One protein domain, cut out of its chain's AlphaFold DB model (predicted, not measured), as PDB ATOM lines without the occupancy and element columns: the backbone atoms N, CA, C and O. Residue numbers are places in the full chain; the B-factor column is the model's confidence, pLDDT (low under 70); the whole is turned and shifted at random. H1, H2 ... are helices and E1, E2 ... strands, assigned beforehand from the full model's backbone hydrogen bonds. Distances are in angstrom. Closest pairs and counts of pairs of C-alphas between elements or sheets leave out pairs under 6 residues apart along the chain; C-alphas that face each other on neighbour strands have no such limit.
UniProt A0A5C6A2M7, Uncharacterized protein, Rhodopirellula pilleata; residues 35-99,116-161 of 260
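AT A GLANCE: This is residues 35 to 99 and 116 to 161 of the 260 residues of an uncharacterized protein of Rhodopirellula pilleata (UniProt A0A5C6A2M7). A small head, the three-stranded sheet E2 E1 E3 with the short helix H1 packed over one face, sits at one end of a long arm made of two helices. H3 runs from the far end back to the head, and H2 packs along its far part, running opposite ways. The printed part has 111 residues, in the order E1 E2 H1 H2 H3 E3, mostly helix, with an antiparallel sheet. It is extended, with a radius of gyration of the C-alphas of 21.5 A and spans of 74 by 29 by 18 A.

IN THESE COORDINATES: Find C-alpha 35 at (18.310, 5.219, -47.268), where E1, residues 35 to 40, begins. E2 follows at residues 46 to 51, then H1 at 58 to 69, 16.5 A long. H2, residues 75 to 99, is 36.5 A long. H3, residues 116 to 154, runs 57.4 A from C-alpha 116 at (51.281, 59.627, -29.437). E3 is residues 156 to 160.

HOW THE PARTS SIT: Look first at hairpin E1 and E2, where N 47 and O 39 are 2.9 A apart; between E1 and E3, N 38 and O 156 are also 2.9 A apart. H1 is on this strongly twisted sheet at a height of 9.2 A, in two layers, helix over sheet. H3 only grazes the sheet with residues 150 to 154. H1 and H3 only just touch, with 3 pairs of C-alphas within 8 A, the closest Ile 66 and Val 148, 7.1 A. H2 touches H3 residues 119 to 137 alone, at a shallow tilt of 32 degrees; the closest C-alphas, Gln 84 and Ala 130, are 5.1 A apart. Each O i to N i+4 pair in H1, H2 and H3 is within hydrogen-bond range.

THE WHOLE: The farthest C-alphas, Gly 116 and Glu 161, are 74.3 A apart. Residues 100 to 115 are not printed; C-alphas 99 and 116 are 12.7 A apart. Confidence is under 70 at residues 52 to 56, 69 to 74, 94 to 99, 116 to 119 and 159 to 161.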
ATOM      1  N   ILE A  35      17.851   4.044 -46.532       72.06
ATOM      2  CA  ILE A  35      18.310   5.219 -47.268       72.06
ATOM      3  C   ILE A  35      19.837   5.256 -47.224       72.06
ATOM      4  O   ILE A  35      20.449   5.277 -46.148       72.06
ATOM      5  N   VAL A  36      20.452   5.266 -48.405       79.25
ATOM      6  CA  VAL A  36      21.902   5.348 -48.569       79.25
ATOM      7  C   VAL A  36      22.245   6.664 -49.252       79.25
ATOM      8  O   VAL A  36      21.745   6.977 -50.334       79.25
ATOM      9  N   ALA A  37      23.103   7.445 -48.602       80.44
ATOM     10  CA  ALA A  37      23.725   8.612 -49.205       80.44
ATOM     11  C   ALA A  37      25.085   8.194 -49.764       80.44
ATOM     12  O   ALA A  37      25.914   7.655 -49.023       80.44
ATOM     13  N   SER A  38      25.311   8.448 -51.054       82.94
ATOM     14  CA  SER A  38      26.596   8.198 -51.703       82.94
ATOM     15  C   SER A  38      27.166   9.472 -52.310       82.94
ATOM     16  O   SER A  38      26.438  10.254 -52.922       82.94
ATOM     17  N   TRP A  39      28.460   9.692 -52.110       83.75
ATOM     18  CA  TRP A  39      29.189  10.834 -52.659       83.75
ATOM     19  C   TRP A  39      30.597  10.417 -53.069       83.75
ATOM     20  O   TRP A  39      31.086   9.352 -52.673       83.75
ATOM     21  N   GLN A  40      31.250  11.266 -53.855       80.75
ATOM     22  CA  GLN A  40      32.644  11.082 -54.230       80.75
ATOM     23  C   GLN A  40      33.529  11.914 -53.301       80.75
ATOM     24  O   GLN A  40      33.308  13.110 -53.125       80.75
ATOM     25  N   ASP A  41      34.487  11.267 -52.643       74.31
ATOM     26  CA  ASP A  41      35.498  11.960 -51.847       74.31
ATOM     27  C   ASP A  41      36.507  12.667 -52.766       74.31
ATOM     28  O   ASP A  41      36.626  12.348 -53.950       74.31
ATOM     29  N   SER A  42      37.268  13.598 -52.199       70.56
ATOM     30  CA  SER A  42      38.367  14.327 -52.844       70.56
ATOM     31  C   SER A  42      39.415  13.416 -53.506       70.56
ATOM     32  O   SER A  42      39.980  13.781 -54.532       70.56
ATOM     33  N   ASP A  43      39.591  12.193 -52.995       74.19
ATOM     34  CA  ASP A  43      40.448  11.146 -53.574       74.19
ATOM     35  C   ASP A  43      39.790  10.372 -54.740       74.19
ATOM     36  O   ASP A  43      40.299   9.341 -55.186       74.19
ATOM     37  N   GLY A  44      38.603  10.785 -55.192       74.06
ATOM     38  CA  GLY A  44      37.824  10.106 -56.230       74.06
ATOM     39  C   GLY A  44      37.110   8.831 -55.762       74.06
ATOM     40  O   GLY A  44      36.398   8.202 -56.549       74.06
ATOM     41  N   LYS A  45      37.264   8.441 -54.490       80.50
ATOM     42  CA  LYS A  45      36.641   7.242 -53.910       80.50
ATOM     43  C   LYS A  45      35.166   7.481 -53.608       80.50
ATOM     44  O   LYS A  45      34.808   8.479 -52.991       80.50
ATOM     45  N   ARG A  46      34.309   6.532 -53.988       80.50
ATOM     46  CA  ARG A  46      32.890   6.559 -53.620       80.50
ATOM     47  C   ARG A  46      32.733   6.148 -52.158       80.50
ATOM     48  O   ARG A  46      33.157   5.059 -51.775       80.50
ATOM     49  N   VAL A  47      32.123   7.012 -51.359       80.81
ATOM     50  CA  VAL A  47      31.784   6.734 -49.963       80.81
ATOM     51  C   VAL A  47      30.276   6.583 -49.866       80.81
ATOM     52  O   VAL A  47      29.525   7.451 -50.303       80.81
ATOM     53  N   GLU A  48      29.842   5.474 -49.280       81.25
ATOM     54  CA  GLU A  48      28.436   5.183 -49.028       81.25
ATOM     55  C   GLU A  48      28.200   5.164 -47.524       81.25
ATOM     56  O   GLU A  48      28.926   4.507 -46.769       81.25
ATOM     57  N   ARG A  49      27.191   5.901 -47.060       78.75
ATOM     58  CA  ARG A  49      26.751   5.828 -45.668       78.75
ATOM     59  C   ARG A  49      25.258   5.613 -45.580       78.75
ATOM     60  O   ARG A  49      24.464   6.296 -46.225       78.75
ATOM     61  N   ARG A  50      24.897   4.696 -44.687       75.12
ATOM     62  CA  ARG A  50      23.526   4.525 -44.232       75.12
ATOM     63  C   ARG A  50      23.120   5.753 -43.426       75.12
ATOM     64  O   ARG A  50      23.841   6.160 -42.510       75.12
ATOM     65  N   VAL A  51      21.987   6.343 -43.785       72.94
ATOM     66  CA  VAL A  51      21.398   7.455 -43.041       72.94
ATOM     67  C   VAL A  51      20.222   6.911 -42.244       72.94
ATOM     68  O   VAL A  51      19.293   6.332 -42.802       72.94
ATOM     69  N   GLU A  52      20.280   7.072 -40.926       66.19
ATOM     70  CA  GLU A  52      19.178   6.724 -40.032       66.19
ATOM     71  C   GLU A  52      18.136   7.848 -40.069       66.19
ATOM     72  O   GLU A  52      18.425   8.988 -39.701       66.19
ATOM     73  N   GLY A  53      16.935   7.544 -40.567       60.28
ATOM     74  CA  GLY A  53      15.839   8.508 -40.657       60.28
ATOM     75  C   GLY A  53      14.781   8.102 -41.676       60.28
ATOM     76  O   GLY A  53      14.888   8.434 -42.853       60.28
ATOM     77  N   LEU A  54      13.738   7.411 -41.217       52.88
ATOM     78  CA  LEU A  54      12.560   7.094 -42.026       52.88
ATOM     79  C   LEU A  54      11.743   8.362 -42.320       52.88
ATOM     80  O   LEU A  54      11.519   9.190 -41.439       52.88
ATOM     81  N   GLY A  55      11.285   8.507 -43.567       57.38
ATOM     82  CA  GLY A  55      10.299   9.522 -43.961       57.38
ATOM     83  C   GLY A  55      10.835  10.941 -44.185       57.38
ATOM     84  O   GLY A  55      10.046  11.868 -44.373       57.38
ATOM     85  N   GLN A  56      12.155  11.151 -44.183       61.34
ATOM     86  CA  GLN A  56      12.717  12.454 -44.536       61.34
ATOM     87  C   GLN A  56      12.880  12.594 -46.053       61.34
ATOM     88  O   GLN A  56      13.414  11.716 -46.721       61.34
ATOM     89  N   ASN A  57      12.422  13.730 -46.590       73.44
ATOM     90  CA  ASN A  57      12.626  14.110 -47.987       73.44
ATOM     91  C   ASN A  57      14.129  14.042 -48.332       73.44
ATOM     92  O   ASN A  57      14.955  14.453 -47.512       73.44
ATOM     93  N   ALA A  58      14.482  13.562 -49.529       71.00
ATOM     94  CA  ALA A  58      15.870  13.437 -49.987       71.00
ATOM     95  C   ALA A  58      16.659  14.748 -49.815       71.00
ATOM     96  O   ALA A  58      17.823  14.729 -49.419       71.00
ATOM     97  N   GLU A  59      15.988  15.889 -49.994       73.62
ATOM     98  CA  GLU A  59      16.555  17.218 -49.737       73.62
ATOM     99  C   GLU A  59      16.896  17.471 -48.259       73.62
ATOM    100  O   GLU A  59      17.961  17.998 -47.941       73.62
ATOM    101  N   LYS A  60      16.056  17.032 -47.313       76.81
ATOM    102  CA  LYS A  60      16.364  17.153 -45.875       76.81
ATOM    103  C   LYS A  60      17.584  16.318 -45.497       76.81
ATOM    104  O   LYS A  60      18.418  16.769 -44.715       76.81
ATOM    105  N   ILE A  61      17.709  15.130 -46.088       75.69
ATOM    106  CA  ILE A  61      18.855  14.240 -45.884       75.69
ATOM    107  C   ILE A  61      20.120  14.864 -46.470       75.69
ATOM    108  O   ILE A  61      21.143  14.924 -45.785       75.69
ATOM    109  N   ARG A  62      20.040  15.405 -47.689       74.94
ATOM    110  CA  ARG A  62      21.126  16.156 -48.328       74.94
ATOM    111  C   ARG A  62      21.588  17.313 -47.443       74.94
ATOM    112  O   ARG A  62      22.774  17.389 -47.128       74.94
ATOM    113  N   HIS A  63      20.670  18.139 -46.947       77.75
ATOM    114  CA  HIS A  63      21.005  19.230 -46.031       77.75
ATOM    115  C   HIS A  63      21.627  18.749 -44.715       77.75
ATOM    116  O   HIS A  63      22.607  19.339 -44.258       77.75
ATOM    117  N   ALA A  64      21.117  17.674 -44.111       76.00
ATOM    118  CA  ALA A  64      21.663  17.129 -42.868       76.00
ATOM    119  C   ALA A  64      23.081  16.558 -43.052       76.00
ATOM    120  O   ALA A  64      23.960  16.788 -42.214       76.00
ATOM    121  N   VAL A  65      23.325  15.847 -44.159       77.19
ATOM    122  CA  VAL A  65      24.645  15.305 -44.518       77.19
ATOM    123  C   VAL A  65      25.627  16.442 -44.789       77.19
ATOM    124  O   VAL A  65      26.707  16.463 -44.193       77.19
ATOM    125  N   ILE A  66      25.224  17.430 -45.595       77.81
ATOM    126  CA  ILE A  66      26.029  18.624 -45.870       77.81
ATOM    127  C   ILE A  66      26.355  19.346 -44.562       77.81
ATOM    128  O   ILE A  66      27.525  19.598 -44.297       77.81
ATOM    129  N   ALA A  67      25.381  19.612 -43.691       74.44
ATOM    130  CA  ALA A  67      25.605  20.318 -42.426       74.44
ATOM    131  C   ALA A  67      26.552  19.566 -41.473       74.44
ATOM    132  O   ALA A  67      27.334  20.182 -40.743       74.44
ATOM    133  N   LYS A  68      26.514  18.228 -41.475       73.31
ATOM    134  CA  LYS A  68      27.413  17.402 -40.656       73.31
ATOM    135  C   LYS A  68      28.851  17.430 -41.178       73.31
ATOM    136  O   LYS A  68      29.775  17.420 -40.367       73.31
ATOM    137  N   LEU A  69      29.027  17.482 -42.496       67.50
ATOM    138  CA  LEU A  69      30.336  17.519 -43.156       67.50
ATOM    139  C   LEU A  69      30.942  18.926 -43.197       67.50
ATOM    140  O   LEU A  69      32.156  19.078 -43.136       67.50
ATOM    141  N   THR A  70      30.101  19.955 -43.232       66.81
ATOM    142  CA  THR A  70      30.509  21.365 -43.338       66.81
ATOM    143  C   THR A  70      30.552  22.080 -41.994       66.81
ATOM    144  O   THR A  70      30.781  23.284 -41.935       66.81
ATOM    145  N   ARG A  71      30.361  21.380 -40.870       60.00
ATOM    146  CA  ARG A  71      30.493  22.023 -39.560       60.00
ATOM    147  C   ARG A  71      31.932  22.542 -39.393       60.00
ATOM    148  O   ARG A  71      32.859  21.731 -39.456       60.00
ATOM    149  N   PRO A  72      32.143  23.849 -39.146       57.50
ATOM    150  CA  PRO A  72      33.474  24.424 -38.994       57.50
ATOM    151  C   PRO A  72      34.044  23.965 -37.651       57.50
ATOM    152  O   PRO A  72      33.819  24.572 -36.609       57.50
ATOM    153  N   ARG A  73      34.706  22.809 -37.659       55.28
ATOM    154  CA  ARG A  73      35.335  22.201 -36.479       55.28
ATOM    155  C   ARG A  73      36.849  22.354 -36.462       55.28
ATOM    156  O   ARG A  73      37.482  21.841 -35.544       55.28
ATOM    157  N   SER A  74      37.453  23.030 -37.439       68.62
ATOM    158  CA  SER A  74      38.896  23.223 -37.388       68.62
ATOM    159  C   SER A  74      39.225  24.245 -36.301       68.62
ATOM    160  O   SER A  74      38.737  25.374 -36.320       68.62
ATOM    161  N   ALA A  75      40.065  23.846 -35.343       71.94
ATOM    162  CA  ALA A  75      40.546  24.715 -34.268       71.94
ATOM    163  C   ALA A  75      41.116  26.045 -34.804       71.94
ATOM    164  O   ALA A  75      41.003  27.076 -34.151       71.94
ATOM    165  N   SER A  76      41.632  26.041 -36.038       79.25
ATOM    166  CA  SER A  76      42.076  27.228 -36.773       79.25
ATOM    167  C   SER A  76      40.997  28.300 -36.957       79.25
ATOM    168  O   SER A  76      41.293  29.474 -36.767       79.25
ATOM    169  N   VAL A  77      39.747  27.933 -37.266       80.88
ATOM    170  CA  VAL A  77      38.649  28.906 -37.438       80.88
ATOM    171  C   VAL A  77      38.275  29.534 -36.097       80.88
ATOM    172  O   VAL A  77      38.031  30.734 -36.031       80.88
ATOM    173  N   GLY A  78      38.281  28.742 -35.019       81.56
ATOM    174  CA  GLY A  78      38.060  29.247 -33.663       81.56
ATOM    175  C   GLY A  78      39.149  30.225 -33.222       81.56
ATOM    176  O   GLY A  78      38.840  31.298 -32.715       81.56
ATOM    177  N   ILE A  79      40.417  29.893 -33.482       85.12
ATOM    178  CA  ILE A  79      41.560  30.767 -33.179       85.12
ATOM    179  C   ILE A  79      41.476  32.071 -33.978       85.12
ATOM    180  O   ILE A  79      41.696  33.137 -33.411       85.12
ATOM    181  N   MET A  80      41.134  32.008 -35.266       85.56
ATOM    182  CA  MET A  80      41.036  33.204 -36.108       85.56
ATOM    183  C   MET A  80      39.860  34.103 -35.719       85.56
ATOM    184  O   MET A  80      40.028  35.317 -35.688       85.56
ATOM    185  N   ARG A  81      38.710  33.534 -35.327       86.00
ATOM    186  CA  ARG A  81      37.603  34.318 -34.751       86.00
ATOM    187  C   ARG A  81      37.987  34.981 -33.437       86.00
ATOM    188  O   ARG A  81      37.750  36.168 -33.271       86.00
ATOM    189  N   TRP A  82      38.637  34.243 -32.541       88.00
ATOM    190  CA  TRP A  82      39.126  34.822 -31.293       88.00
ATOM    191  C   TRP A  82      40.127  35.958 -31.549       88.00
ATOM    192  O   TRP A  82      40.050  37.003 -30.904       88.00
ATOM    193  N   GLN A  83      41.038  35.797 -32.516       87.81
ATOM    194  CA  GLN A  83      41.963  36.861 -32.915       87.81
ATOM    195  C   GLN A  83      41.229  38.074 -33.491       87.81
ATOM    196  O   GLN A  83      41.575  39.194 -33.120       87.81
ATOM    197  N   GLN A  84      40.211  37.864 -34.332       88.81
ATOM    198  CA  GLN A  84      39.366  38.928 -34.871       88.81
ATOM    199  C   GLN A  84      38.681  39.706 -33.741       88.81
ATOM    200  O   GLN A  84      38.887  40.912 -33.625       88.81
ATOM    201  N   GLU A  85      37.954  39.013 -32.862       86.50
ATOM    202  CA  GLU A  85      37.235  39.607 -31.726       86.50
ATOM    203  C   GLU A  85      38.185  40.374 -30.795       86.50
ATOM    204  O   GLU A  85      37.918  41.513 -30.417       86.50
ATOM    205  N   THR A  86      39.341  39.785 -30.480       85.38
ATOM    206  CA  THR A  86      40.354  40.414 -29.622       85.38
ATOM    207  C   THR A  86      40.952  41.656 -30.286       85.38
ATOM    208  O   THR A  86      41.139  42.683 -29.636       85.38
ATOM    209  N   SER A  87      41.244  41.588 -31.586       81.12
ATOM    210  CA  SER A  87      41.816  42.713 -32.330       81.12
ATOM    211  C   SER A  87      40.844  43.881 -32.490       81.12
ATOM    212  O   SER A  87      41.254  45.027 -32.319       81.12
ATOM    213  N   GLN A  88      39.559  43.600 -32.724       80.69
ATOM    214  CA  GLN A  88      38.502  44.613 -32.759       80.69
ATOM    215  C   GLN A  88      38.340  45.273 -31.391       80.69
ATOM    216  O   GLN A  88      38.384  46.496 -31.296       80.69
ATOM    217  N   PHE A  89      38.288  44.477 -30.320       82.38
ATOM    218  CA  PHE A  89      38.205  45.000 -28.959       82.38
ATOM    219  C   PHE A  89      39.344  45.982 -28.631       82.38
ATOM    220  O   PHE A  89      39.094  47.068 -28.107       82.38
ATOM    221  N   TYR A  90      40.595  45.642 -28.964       75.50
ATOM    222  CA  TYR A  90      41.731  46.538 -28.713       75.50
ATOM    223  C   TYR A  90      41.772  47.750 -29.655       75.50
ATOM    224  O   TYR A  90      42.199  48.829 -29.230       75.50
ATOM    225  N   ALA A  91      41.316  47.615 -30.901       73.12
ATOM    226  CA  ALA A  91      41.189  48.744 -31.822       73.12
ATOM    227  C   ALA A  91      40.142  49.763 -31.327       73.12
ATOM    228  O   ALA A  91      40.405  50.966 -31.329       73.12
ATOM    229  N   ASP A  92      39.006  49.287 -30.818       75.50
ATOM    230  CA  ASP A  92      37.937  50.135 -30.284       75.50
ATOM    231  C   ASP A  92      38.342  50.785 -28.954       75.50
ATOM    232  O   ASP A  92      38.128  51.981 -28.745       75.50
ATOM    233  N   ALA A  93      39.001  50.031 -28.066       73.00
ATOM    234  CA  ALA A  93      39.500  50.550 -26.793       73.00
ATOM    235  C   ALA A  93      40.569  51.643 -26.982       73.00
ATOM    236  O   ALA A  93      40.595  52.621 -26.234       73.00
ATOM    237  N   THR A  94      41.436  51.508 -27.990       67.25
ATOM    238  CA  THR A  94      42.451  52.528 -28.311       67.25
ATOM    239  C   THR A  94      41.841  53.761 -28.975       67.25
ATOM    240  O   THR A  94      42.220  54.879 -28.621       67.25
ATOM    241  N   ALA A  95      40.842  53.589 -29.846       64.31
ATOM    242  CA  ALA A  95      40.086  54.701 -30.423       64.31
ATOM    243  C   ALA A  95      39.307  55.496 -29.354       64.31
ATOM    244  O   ALA A  95      39.351  56.726 -29.345       64.31
ATOM    245  N   ALA A  96      38.662  54.807 -28.406       62.31
ATOM    246  CA  ALA A  96      37.931  55.434 -27.302       62.31
ATOM    247  C   ALA A  96      38.855  56.156 -26.302       62.31
ATOM    248  O   ALA A  96      38.495  57.204 -25.756       62.31
ATOM    249  N   ALA A  97      40.063  55.628 -26.073       59.41
ATOM    250  CA  ALA A  97      41.075  56.271 -25.236       59.41
ATOM    251  C   ALA A  97      41.644  57.553 -25.874       59.41
ATOM    252  O   ALA A  97      41.972  58.495 -25.152       59.41
ATOM    253  N   ALA A  98      41.722  57.622 -27.209       56.56
ATOM    254  CA  ALA A  98      42.146  58.825 -27.927       56.56
ATOM    255  C   ALA A  98      41.100  59.958 -27.865       56.56
ATOM    256  O   ALA A  98      41.473  61.130 -27.836       56.56
ATOM    257  N   SER A  99      39.801  59.630 -27.797       54.84
ATOM    258  CA  SER A  99      38.716  60.621 -27.695       54.84
ATOM    259  C   SER A  99      38.436  61.112 -26.268       54.84
ATOM    260  O   SER A  99      37.939  62.222 -26.101       54.84
ATOM    261  N   GLY A 116      52.244  59.443 -28.336       61.00
ATOM    262  CA  GLY A 116      51.281  59.627 -29.437       61.00
ATOM    263  C   GLY A 116      51.566  58.701 -30.625       61.00
ATOM    264  O   GLY A 116      50.701  57.934 -31.045       61.00
ATOM    265  N   ASP A 117      52.817  58.683 -31.090       65.12
ATOM    266  CA  ASP A 117      53.233  57.862 -32.233       65.12
ATOM    267  C   ASP A 117      53.172  56.358 -31.922       65.12
ATOM    268  O   ASP A 117      52.865  55.538 -32.790       65.12
ATOM    269  N   ARG A 118      53.401  55.973 -30.658       66.50
ATOM    270  CA  ARG A 118      53.287  54.578 -30.203       66.50
ATOM    271  C   ARG A 118      51.838  54.113 -30.100       66.50
ATOM    272  O   ARG A 118      51.559  52.977 -30.471       66.50
ATOM    273  N   ALA A 119      50.927  54.966 -29.629       69.19
ATOM    274  CA  ALA A 119      49.501  54.650 -29.581       69.19
ATOM    275  C   ALA A 119      48.924  54.463 -30.992       69.19
ATOM    276  O   ALA A 119      48.205  53.494 -31.233       69.19
ATOM    277  N   VAL A 120      49.317  55.323 -31.939       75.00
ATOM    278  CA  VAL A 120      48.937  55.203 -33.355       75.00
ATOM    279  C   VAL A 120      49.503  53.922 -33.974       75.00
ATOM    280  O   VAL A 120      48.765  53.178 -34.619       75.00
ATOM    281  N   ALA A 121      50.780  53.602 -33.735       76.69
ATOM    282  CA  ALA A 121      51.379  52.352 -34.212       76.69
ATOM    283  C   ALA A 121      50.699  51.103 -33.617       76.69
ATOM    284  O   ALA A 121      50.523  50.098 -34.307       76.69
ATOM    285  N   TRP A 122      50.284  51.166 -32.350       76.88
ATOM    286  CA  TRP A 122      49.572  50.082 -31.673       76.88
ATOM    287  C   TRP A 122      48.151  49.890 -32.211       76.88
ATOM    288  O   TRP A 122      47.734  48.760 -32.463       76.88
ATOM    289  N   GLN A 123      47.423  50.981 -32.453       79.88
ATOM    290  CA  GLN A 123      46.106  50.941 -33.087       79.88
ATOM    291  C   GLN A 123      46.195  50.380 -34.515       79.88
ATOM    292  O   GLN A 123      45.427  49.486 -34.872       79.88
ATOM    293  N   ALA A 124      47.176  50.838 -35.302       81.56
ATOM    294  CA  ALA A 124      47.421  50.345 -36.655       81.56
ATOM    295  C   ALA A 124      47.746  48.841 -36.674       81.56
ATOM    296  O   ALA A 124      47.256  48.113 -37.535       81.56
ATOM    297  N   TYR A 125      48.513  48.352 -35.694       86.00
ATOM    298  CA  TYR A 125      48.804  46.925 -35.540       86.00
ATOM    299  C   TYR A 125      47.539  46.082 -35.312       86.00
ATOM    300  O   TYR A 125      47.375  45.027 -35.934       86.00
ATOM    301  N   TRP A 126      46.628  46.529 -34.442       84.00
ATOM    302  CA  TRP A 126      45.383  45.800 -34.182       84.00
ATOM    303  C   TRP A 126      44.413  45.854 -35.359       84.00
ATOM    304  O   TRP A 126      43.786  44.839 -35.662       84.00
ATOM    305  N   GLN A 127      44.345  46.983 -36.065       85.38
ATOM    306  CA  GLN A 127      43.555  47.104 -37.290       85.38
ATOM    307  C   GLN A 127      44.072  46.175 -38.396       85.38
ATOM    308  O   GLN A 127      43.282  45.424 -38.963       85.38
ATOM    309  N   ASP A 128      45.386  46.133 -38.646       88.44
ATOM    310  CA  ASP A 128      45.994  45.207 -39.618       88.44
ATOM    311  C   ASP A 128      45.689  43.741 -39.271       88.44
ATOM    312  O   ASP A 128      45.308  42.952 -40.139       88.44
ATOM    313  N   ARG A 129      45.760  43.364 -37.987       83.94
ATOM    314  CA  ARG A 129      45.374  42.014 -37.548       83.94
ATOM    315  C   ARG A 129      43.892  41.716 -37.742       83.94
ATOM    316  O   ARG A 129      43.576  40.612 -38.190       83.94
ATOM    317  N   ALA A 130      43.009  42.665 -37.437       85.62
ATOM    318  CA  ALA A 130      41.577  42.513 -37.666       85.62
ATOM    319  C   ALA A 130      41.309  42.254 -39.153       85.62
ATOM    320  O   ALA A 130      40.699  41.240 -39.496       85.62
ATOM    321  N   THR A 131      41.875  43.082 -40.035       89.19
ATOM    322  CA  THR A 131      41.727  42.940 -41.488       89.19
ATOM    323  C   THR A 131      42.275  41.609 -42.001       89.19
ATOM    324  O   THR A 131      41.595  40.931 -42.768       89.19
ATOM    325  N   ARG A 132      43.458  41.170 -41.551       89.81
ATOM    326  CA  ARG A 132      44.025  39.870 -41.962       89.81
ATOM    327  C   ARG A 132      43.198  38.684 -41.476       89.81
ATOM    328  O   ARG A 132      43.021  37.719 -42.215       89.81
ATOM    329  N   SER A 133      42.699  38.741 -40.240       87.69
ATOM    330  CA  SER A 133      41.845  37.681 -39.695       87.69
ATOM    331  C   SER A 133      40.514  37.592 -40.445       87.69
ATOM    332  O   SER A 133      40.053  36.494 -40.753       87.69
ATOM    333  N   GLU A 134      39.939  38.735 -40.821       88.88
ATOM    334  CA  GLU A 134      38.720  38.804 -41.617       88.88
ATOM    335  C   GLU A 134      38.940  38.279 -43.040       88.88
ATOM    336  O   GLU A 134      38.171  37.433 -43.493       88.88
ATOM    337  N   GLN A 135      40.014  38.706 -43.713       91.62
ATOM    338  CA  GLN A 135      40.393  38.194 -45.035       91.62
ATOM    339  C   GLN A 135      40.554  36.674 -45.011       91.62
ATOM    340  O   GLN A 135      39.944  35.978 -45.819       91.62
ATOM    341  N   TRP A 136      41.284  36.144 -44.028       91.19
ATOM    342  CA  TRP A 136      41.462  34.701 -43.877       91.19
ATOM    343  C   TRP A 136      40.127  33.972 -43.664       91.19
ATOM    344  O   TRP A 136      39.884  32.921 -44.260       91.19
ATOM    345  N   LEU A 137      39.231  34.521 -42.835       88.19
ATOM    346  CA  LEU A 137      37.909  33.934 -42.590       88.19
ATOM    347  C   LEU A 137      37.026  33.958 -43.843       88.19
ATOM    348  O   LEU A 137      36.323  32.978 -44.101       88.19
ATOM    349  N   GLN A 138      37.072  35.034 -44.629       89.25
ATOM    350  CA  GLN A 138      36.341  35.154 -45.893       89.25
ATOM    351  C   GLN A 138      36.881  34.189 -46.955       89.25
ATOM    352  O   GLN A 138      36.101  33.467 -47.580       89.25
ATOM    353  N   GLU A 139      38.204  34.108 -47.115       88.50
ATOM    354  CA  GLU A 139      38.858  33.146 -48.006       88.50
ATOM    355  C   GLU A 139      38.457  31.721 -47.634       88.50
ATOM    356  O   GLU A 139      37.978  30.966 -48.486       88.50
ATOM    357  N   ARG A 140      38.532  31.380 -46.344       84.69
ATOM    358  CA  ARG A 140      38.170  30.048 -45.863       84.69
ATOM    359  C   ARG A 140      36.687  29.740 -46.045       84.69
ATOM    360  O   ARG A 140      36.349  28.615 -46.405       84.69
ATOM    361  N   ALA A 141      35.805  30.719 -45.846       82.50
ATOM    362  CA  ALA A 141      34.377  30.564 -46.110       82.50
ATOM    363  C   ALA A 141      34.100  30.330 -47.603       82.50
ATOM    364  O   ALA A 141      33.279  29.480 -47.945       82.50
ATOM    365  N   SER A 142      34.812  31.030 -48.489       83.56
ATOM    366  CA  SER A 142      34.673  30.865 -49.939       83.56
ATOM    367  C   SER A 142      35.191  29.506 -50.427       83.56
ATOM    368  O   SER A 142      34.538  28.843 -51.234       83.56
ATOM    369  N   GLU A 143      36.323  29.045 -49.892       82.62
ATOM    370  CA  GLU A 143      36.890  27.728 -50.177       82.62
ATOM    371  C   GLU A 143      35.953  26.629 -49.681       82.62
ATOM    372  O   GLU A 143      35.619  25.703 -50.419       82.62
ATOM    373  N   GLN A 144      35.441  26.781 -48.460       80.38
ATOM    374  CA  GLN A 144      34.467  25.862 -47.905       80.38
ATOM    375  C   GLN A 144      33.191  25.828 -48.750       80.38
ATOM    376  O   GLN A 144      32.720  24.737 -49.055       80.38
ATOM    377  N   ALA A 145      32.669  26.976 -49.193       79.06
ATOM    378  CA  ALA A 145      31.504  27.050 -50.075       79.06
ATOM    379  C   ALA A 145      31.732  26.324 -51.412       79.06
ATOM    380  O   ALA A 145      30.840  25.616 -51.875       79.06
ATOM    381  N   ARG A 146      32.931  26.424 -52.001       80.12
ATOM    382  CA  ARG A 146      33.302  25.660 -53.207       80.12
ATOM    383  C   ARG A 146      33.332  24.155 -52.946       80.12
ATOM    384  O   ARG A 146      32.791  23.388 -53.740       80.12
ATOM    385  N   VAL A 147      33.902  23.735 -51.816       75.31
ATOM    386  CA  VAL A 147      33.898  22.323 -51.406       75.31
ATOM    387  C   VAL A 147      32.462  21.834 -51.211       75.31
ATOM    388  O   VAL A 147      32.112  20.781 -51.735       75.31
ATOM    389  N   VAL A 148      31.594  22.615 -50.558       75.38
ATOM    390  CA  VAL A 148      30.169  22.271 -50.406       75.38
ATOM    391  C   VAL A 148      29.480  22.133 -51.759       75.38
ATOM    392  O   VAL A 148      28.745  21.170 -51.960       75.38
ATOM    393  N   ALA A 149      29.714  23.073 -52.678       77.25
ATOM    394  CA  ALA A 149      29.100  23.065 -54.000       77.25
ATOM    395  C   ALA A 149      29.497  21.803 -54.781       77.25
ATOM    396  O   ALA A 149      28.620  21.027 -55.158       77.25
ATOM    397  N   SER A 150      30.800  21.523 -54.896       75.50
ATOM    398  CA  SER A 150      31.304  20.308 -55.561       75.50
ATOM    399  C   SER A 150      30.787  19.019 -54.910       75.50
ATOM    400  O   SER A 150      30.397  18.067 -55.585       75.50
ATOM    401  N   PHE A 151      30.696  19.002 -53.579       74.31
ATOM    402  CA  PHE A 151      30.161  17.868 -52.840       74.31
ATOM    403  C   PHE A 151      28.672  17.656 -53.126       74.31
ATOM    404  O   PHE A 151      28.240  16.526 -53.352       74.31
ATOM    405  N   SER A 152      27.890  18.738 -53.131       75.06
ATOM    406  CA  SER A 152      26.446  18.696 -53.363       75.06
ATOM    407  C   SER A 152      26.088  18.181 -54.758       75.06
ATOM    408  O   SER A 152      25.092  17.469 -54.887       75.06
ATOM    409  N   GLU A 153      26.928  18.455 -55.760       78.31
ATOM    410  CA  GLU A 153      26.785  17.923 -57.119       78.31
ATOM    411  C   GLU A 153      27.009  16.405 -57.172       78.31
ATOM    412  O   GLU A 153      26.274  15.694 -57.855       78.31
ATOM    413  N   SER A 154      27.976  15.886 -56.407       78.44
ATOM    414  CA  SER A 154      28.267  14.443 -56.350       78.44
ATOM    415  C   SER A 154      27.324  13.644 -55.438       78.44
ATOM    416  O   SER A 154      27.308  12.410 -55.486       78.44
ATOM    417  N   LEU A 155      26.552  14.324 -54.580       79.06
ATOM    418  CA  LEU A 155      25.716  13.669 -53.582       79.06
ATOM    419  C   LEU A 155      24.440  13.110 -54.214       79.06
ATOM    420  O   LEU A 155      23.486  13.835 -54.525       79.06
ATOM    421  N   THR A 156      24.388  11.786 -54.274       80.88
ATOM    422  CA  THR A 156      23.209  11.021 -54.670       80.88
ATOM    423  C   THR A 156      22.589  10.370 -53.439       80.88
ATOM    424  O   THR A 156      23.261   9.713 -52.642       80.88
ATOM    425  N   VAL A 157      21.287  10.585 -53.261       78.06
ATOM    426  CA  VAL A 157      20.495   9.925 -52.220       78.06
ATOM    427  C   VAL A 157      19.658   8.871 -52.920       78.06
ATOM    428  O   VAL A 157      18.756   9.204 -53.687       78.06
ATOM    429  N   SER A 158      19.984   7.608 -52.683       75.31
ATOM    430  CA  SER A 158      19.235   6.476 -53.216       75.31
ATOM    431  C   SER A 158      18.536   5.754 -52.079       75.31
ATOM    432  O   SER A 158      19.148   5.428 -51.057       75.31
ATOM    433  N   THR A 159      17.257   5.466 -52.272       69.62
ATOM    434  CA  THR A 159      16.537   4.532 -51.416       69.62
ATOM    435  C   THR A 159      16.816   3.138 -51.946       69.62
ATOM    436  O   THR A 159      16.458   2.829 -53.081       69.62
ATOM    437  N   ILE A 160      17.479   2.305 -51.150       68.69
ATOM    438  CA  ILE A 160      17.538   0.882 -51.453       68.69
ATOM    439  C   ILE A 160      16.192   0.340 -51.010       68.69
ATOM    440  O   ILE A 160      15.924   0.218 -49.808       68.69
ATOM    441  N   GLU A 161      15.328   0.090 -51.994       59.75
ATOM    442  CA  GLU A 161      14.133  -0.693 -51.741       59.75
ATOM    443  C   GLU A 161      14.602  -2.010 -51.139       59.75
ATOM    444  O   GLU A 161      15.475  -2.687 -51.698       59.75
TER     445      GLU A 161